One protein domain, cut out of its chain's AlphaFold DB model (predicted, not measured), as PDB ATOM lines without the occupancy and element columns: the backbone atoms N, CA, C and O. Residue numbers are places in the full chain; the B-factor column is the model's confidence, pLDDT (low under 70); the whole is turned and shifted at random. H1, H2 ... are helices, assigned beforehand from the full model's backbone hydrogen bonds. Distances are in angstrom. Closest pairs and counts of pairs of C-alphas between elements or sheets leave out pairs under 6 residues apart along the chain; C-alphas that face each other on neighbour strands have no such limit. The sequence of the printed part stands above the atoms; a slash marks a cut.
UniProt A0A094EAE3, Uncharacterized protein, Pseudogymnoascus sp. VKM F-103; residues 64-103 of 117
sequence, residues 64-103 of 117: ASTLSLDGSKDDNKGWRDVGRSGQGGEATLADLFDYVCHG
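This is residues 64 to 103 of the 117 residues of an uncharacterized protein of Pseudogymnoascus sp. VKM F-103 (UniProt A0A094EAE3). Little regular structure is here: one winding chain of loops with two short helices set into it. Begin at residue 64 and a long loop, residues 64 to 78, leads to H1; a short link then leads to H2, and a tail ends at residue 103. The printed part has 40 residues, 11 of them in the two named helices, H1 then H2, with no named strand; the class is all helix. It is compact and rounded, radius of gyration of the C-alphas 9.7 A, spanning 23 by 20 by 18 A.

Look at H1, residues 79 to 85, and H2, residues 93 to 96: they are only just apart, their closest C-alphas 8.3 A from each other. In H1 every O i to N i+4 pair is within hydrogen-bond range; H2 is too short for such a pair, but its one O i to N i+3 pair is within range. Residues 83 to 88, of which 83 to 85 belong to H1, stand free.

Find C-alpha 79 at (-1.319, -41.660, 33.334); from there H1 runs 10.0 A to C-alpha 85. H2 runs 5.8 A from C-alpha 93 to C-alpha 96 at (-7.567, -28.244, 34.306).

The C-alphas of Gly 88 and Gly 103, the two farthest apart, are 26.3 A apart. The printed part has no cut. Confidence is low, pLDDT under 70, at residues 75 to 89 of this model.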
ATOM      1  N   ALA A  64     -14.329 -38.404  36.392       92.75
ATOM      2  CA  ALA A  64     -14.398 -38.672  34.963       92.75
ATOM      3  C   ALA A  64     -14.011 -40.119  34.649       92.75
ATOM      4  O   ALA A  64     -13.149 -40.711  35.298       92.75
ATOM      5  N   SER A  65     -14.649 -40.687  33.629       90.19
ATOM      6  CA  SER A  65     -14.367 -42.045  33.147       90.19
ATOM      7  C   SER A  65     -13.225 -42.114  32.126       90.19
ATOM      8  O   SER A  65     -12.785 -43.209  31.783       90.19
ATOM      9  N   THR A  66     -12.755 -40.965  31.639       88.25
ATOM     10  CA  THR A  66     -11.593 -40.804  30.751       88.25
ATOM     11  C   THR A  66     -11.028 -39.388  30.888       88.25
ATOM     12  O   THR A  66     -11.753 -38.467  31.270       88.25
ATOM     13  N   LEU A  67      -9.742 -39.213  30.573       87.56
ATOM     14  CA  LEU A  67      -9.085 -37.903  30.496       87.56
ATOM     15  C   LEU A  67      -9.176 -37.270  29.100       87.56
ATOM     16  O   LEU A  67      -8.856 -36.088  28.954       87.56
ATOM     17  N   SER A  68      -9.597 -38.031  28.086       85.06
ATOM     18  CA  SER A  68      -9.779 -37.519  26.730       85.06
ATOM     19  C   SER A  68     -10.894 -36.474  26.703       85.06
ATOM     20  O   SER A  68     -12.016 -36.736  27.143       85.06
ATOM     21  N   LEU A  69     -10.597 -35.297  26.150       83.62
ATOM     22  CA  LEU A  69     -11.549 -34.181  26.068       83.62
ATOM     23  C   LEU A  69     -12.748 -34.481  25.153       83.62
ATOM     24  O   LEU A  69     -13.809 -33.884  25.306       83.62
ATOM     25  N   ASP A  70     -12.595 -35.412  24.213       81.88
ATOM     26  CA  ASP A  70     -13.661 -35.883  23.322       81.88
ATOM     27  C   ASP A  70     -14.516 -37.012  23.929       81.88
ATOM     28  O   ASP A  70     -15.467 -37.478  23.303       81.88
ATOM     29  N   GLY A  71     -14.185 -37.462  25.143       80.31
ATOM     30  CA  GLY A  71     -14.862 -38.552  25.840       80.31
ATOM     31  C   GLY A  71     -14.509 -39.959  25.350       80.31
ATOM     32  O   GLY A  71     -15.086 -40.934  25.837       80.31
ATOM     33  N   SER A  72     -13.541 -40.100  24.442       81.75
ATOM     34  CA  SER A  72     -13.040 -41.407  24.020       81.75
ATOM     35  C   SER A  72     -12.374 -42.155  25.180       81.75
ATOM     36  O   SER A  72     -11.617 -41.592  25.976       81.75
ATOM     37  N   LYS A  73     -12.654 -43.457  25.282       75.94
ATOM     38  CA  LYS A  73     -11.963 -44.366  26.201       75.94
ATOM     39  C   LYS A  73     -10.910 -45.126  25.411       75.94
ATOM     40  O   LYS A  73     -11.255 -45.925  24.544       75.94
ATOM     41  N   ASP A  74      -9.645 -44.859  25.699       72.94
ATOM     42  CA  ASP A  74      -8.530 -45.649  25.190       72.94
ATOM     43  C   ASP A  74      -7.878 -46.370  26.368       72.94
ATOM     44  O   ASP A  74      -7.057 -45.801  27.083       72.94
ATOM     45  N   ASP A  75      -8.258 -47.632  26.577       69.25
ATOM     46  CA  ASP A  75      -7.754 -48.458  27.681       69.25
ATOM     47  C   ASP A  75      -6.234 -48.708  27.597       69.25
ATOM     48  O   ASP A  75      -5.623 -49.160  28.570       69.25
ATOM     49  N   ASN A  76      -5.603 -48.411  26.452       69.81
ATOM     50  CA  ASN A  76      -4.155 -48.509  26.284       69.81
ATOM     51  C   ASN A  76      -3.410 -47.227  26.679       69.81
ATOM     52  O   ASN A  76      -2.189 -47.285  26.841       69.81
ATOM     53  N   LYS A  77      -4.110 -46.095  26.835       66.56
ATOM     54  CA  LYS A  77      -3.530 -44.826  27.283       66.56
ATOM     55  C   LYS A  77      -3.755 -44.652  28.781       66.56
ATOM     56  O   LYS A  77      -4.881 -44.586  29.262       66.56
ATOM     57  N   GLY A  78      -2.667 -44.564  29.538       65.38
ATOM     58  CA  GLY A  78      -2.704 -44.363  30.986       65.38
ATOM     59  C   GLY A  78      -2.094 -43.033  31.421       65.38
ATOM     60  O   GLY A  78      -1.613 -42.240  30.616       65.38
ATOM     61  N   TRP A  79      -1.995 -42.828  32.739       66.62
ATOM     62  CA  TRP A  79      -1.319 -41.660  33.334       66.62
ATOM     63  C   TRP A  79       0.114 -41.445  32.809       66.62
ATOM     64  O   TRP A  79       0.612 -40.323  32.732       66.62
ATOM     65  N   ARG A  80       0.798 -42.527  32.411       65.69
ATOM     66  CA  ARG A  80       2.148 -42.454  31.835       65.69
ATOM     67  C   ARG A  80       2.180 -41.711  30.505       65.69
ATOM     68  O   ARG A  80       3.198 -41.094  30.214       65.69
ATOM     69  N   ASP A  81       1.113 -41.769  29.720       69.06
ATOM     70  CA  ASP A  81       1.057 -41.118  28.413       69.06
ATOM     71  C   ASP A  81       0.778 -39.620  28.569       69.06
ATOM     72  O   ASP A  81       1.404 -38.815  27.881       69.06
ATOM     73  N   VAL A  82      -0.008 -39.235  29.582       66.75
ATOM     74  CA  VAL A  82      -0.153 -37.835  30.027       66.75
ATOM     75  C   VAL A  82       1.195 -37.278  30.502       66.75
ATOM     76  O   VAL A  82       1.659 -36.252  30.018       66.75
ATOM     77  N   GLY A  83       1.913 -38.000  31.369       62.41
ATOM     78  CA  GLY A  83       3.219 -37.550  31.872       62.41
ATOM     79  C   GLY A  83       4.335 -37.500  30.815       62.41
ATOM     80  O   GLY A  83       5.286 -36.733  30.956       62.41
ATOM     81  N   ARG A  84       4.238 -38.302  29.745       61.81
ATOM     82  CA  ARG A  84       5.184 -38.297  28.608       61.81
ATOM     83  C   ARG A  84       4.891 -37.214  27.580       61.81
ATOM     84  O   ARG A  84       5.782 -36.873  26.806       61.81
ATOM     85  N   SER A  85       3.667 -36.704  27.576       59.44
ATOM     86  CA  SER A  85       3.204 -35.670  26.655       59.44
ATOM     87  C   SER A  85       3.917 -34.331  26.890       59.44
ATOM     88  O   SER A  85       4.095 -33.575  25.939       59.44
ATOM     89  N   GLY A  86       4.441 -34.083  28.099       59.34
ATOM     90  CA  GLY A  86       5.269 -32.911  28.405       59.34
ATOM     91  C   GLY A  86       4.592 -31.576  28.058       59.34
ATOM     92  O   GLY A  86       3.393 -31.510  27.800       59.34
ATOM     93  N   GLN A  87       5.367 -30.488  28.021       53.34
ATOM     94  CA  GLN A  87       4.885 -29.238  27.422       53.34
ATOM     95  C   GLN A  87       4.749 -29.428  25.902       53.34
ATOM     96  O   GLN A  87       5.756 -29.471  25.196       53.34
ATOM     97  N   GLY A  88       3.510 -29.533  25.412       58.22
ATOM     98  CA  GLY A  88       3.185 -29.614  23.981       58.22
ATOM     99  C   GLY A  88       2.558 -30.927  23.507       58.22
ATOM    100  O   GLY A  88       2.358 -31.082  22.302       58.22
ATOM    101  N   GLY A  89       2.256 -31.866  24.403       68.06
ATOM    102  CA  GLY A  89       1.462 -33.039  24.044       68.06
ATOM    103  C   GLY A  89      -0.047 -32.781  24.073       68.06
ATOM    104  O   GLY A  89      -0.496 -31.641  24.186       68.06
ATOM    105  N   GLU A  90      -0.827 -33.843  23.880       76.31
ATOM    106  CA  GLU A  90      -2.284 -33.754  23.739       76.31
ATOM    107  C   GLU A  90      -2.913 -33.190  25.019       76.31
ATOM    108  O   GLU A  90      -2.665 -33.710  26.104       76.31
ATOM    109  N   ALA A  91      -3.702 -32.119  24.888       82.69
ATOM    110  CA  ALA A  91      -4.393 -31.515  26.020       82.69
ATOM    111  C   ALA A  91      -5.426 -32.494  26.586       82.69
ATOM    112  O   ALA A  91      -6.196 -33.105  25.838       82.69
ATOM    113  N   THR A  92      -5.464 -32.617  27.907       85.94
ATOM    114  CA  THR A  92      -6.350 -33.548  28.608       85.94
ATOM    115  C   THR A  92      -7.153 -32.845  29.691       85.94
ATOM    116  O   THR A  92      -6.837 -31.732  30.107       85.94
ATOM    117  N   LEU A  93      -8.182 -33.524  30.202       88.12
ATOM    118  CA  LEU A  93      -8.952 -33.031  31.343       88.12
ATOM    119  C   LEU A  93      -8.065 -32.781  32.576       88.12
ATOM    120  O   LEU A  93      -8.361 -31.886  33.357       88.12
ATOM    121  N   ALA A  94      -6.967 -33.532  32.733       88.06
ATOM    122  CA  ALA A  94      -6.051 -33.389  33.863       88.06
ATOM    123  C   ALA A  94      -5.365 -32.016  33.913       88.06
ATOM    124  O   ALA A  94      -5.040 -31.555  35.000       88.06
ATOM    125  N   ASP A  95      -5.197 -31.341  32.771       87.06
ATOM    126  CA  ASP A  95      -4.537 -30.030  32.702       87.06
ATOM    127  C   ASP A  95      -5.373 -28.905  33.343       87.06
ATOM    128  O   ASP A  95      -4.880 -27.792  33.528       87.06
ATOM    129  N   LEU A  96      -6.640 -29.182  33.672       90.62
ATOM    130  CA  LEU A  96      -7.567 -28.244  34.306       90.62
ATOM    131  C   LEU A  96      -7.632 -28.388  35.836       90.62
ATOM    132  O   LEU A  96      -8.323 -27.596  36.472       90.62
ATOM    133  N   PHE A  97      -6.949 -29.378  36.424       93.62
ATOM    134  CA  PHE A  97      -7.026 -29.687  37.856       93.62
ATOM    135  C   PHE A  97      -5.639 -29.779  38.496       93.62
ATOM    136  O   PHE A  97      -4.704 -30.330  37.922       93.62
ATOM    137  N   ASP A  98      -5.529 -29.306  39.738       94.56
ATOM    138  CA  ASP A  98      -4.259 -29.280  40.476       94.56
ATOM    139  C   ASP A  98      -3.855 -30.650  41.046       94.56
ATOM    140  O   ASP A  98      -2.677 -30.918  41.289       94.56
ATOM    141  N   TYR A  99      -4.830 -31.533  41.271       94.75
ATOM    142  CA  TYR A  99      -4.611 -32.860  41.834       94.75
ATOM    143  C   TYR A  99      -5.472 -33.896  41.117       94.75
ATOM    144  O   TYR A  99      -6.694 -33.780  41.059       94.75
ATOM    145  N   VAL A 100      -4.828 -34.940  40.593       93.62
ATOM    146  CA  VAL A 100      -5.494 -36.008  39.841       93.62
ATOM    147  C   VAL A 100      -5.145 -37.360  40.444       93.62
ATOM    148  O   VAL A 100      -3.979 -37.692  40.658       93.62
ATOM    149  N   CYS A 101      -6.171 -38.173  40.678       93.25
ATOM    150  CA  CYS A 101      -6.032 -39.559  41.100       93.25
ATOM    151  C   CYS A 101      -6.788 -40.492  40.152       93.25
ATOM    152  O   CYS A 101      -7.797 -40.121  39.559       93.25
ATOM    153  N   HIS A 102      -6.315 -41.731  40.040       91.56
ATOM    154  CA  HIS A 102      -6.975 -42.784  39.275       91.56
ATOM    155  C   HIS A 102      -7.347 -43.936  40.209       91.56
ATOM    156  O   HIS A 102      -6.505 -44.426  40.966       91.56
ATOM    157  N   GLY A 103      -8.599 -44.387  40.139       91.62
ATOM    158  CA  GLY A 103      -9.149 -45.397  41.038       91.62
ATOM    159  C   GLY A 103     -10.157 -46.319  40.358       91.62
ATOM    160  O   GLY A 103     -10.427 -46.209  39.165       91.62
TER     161      GLY A 103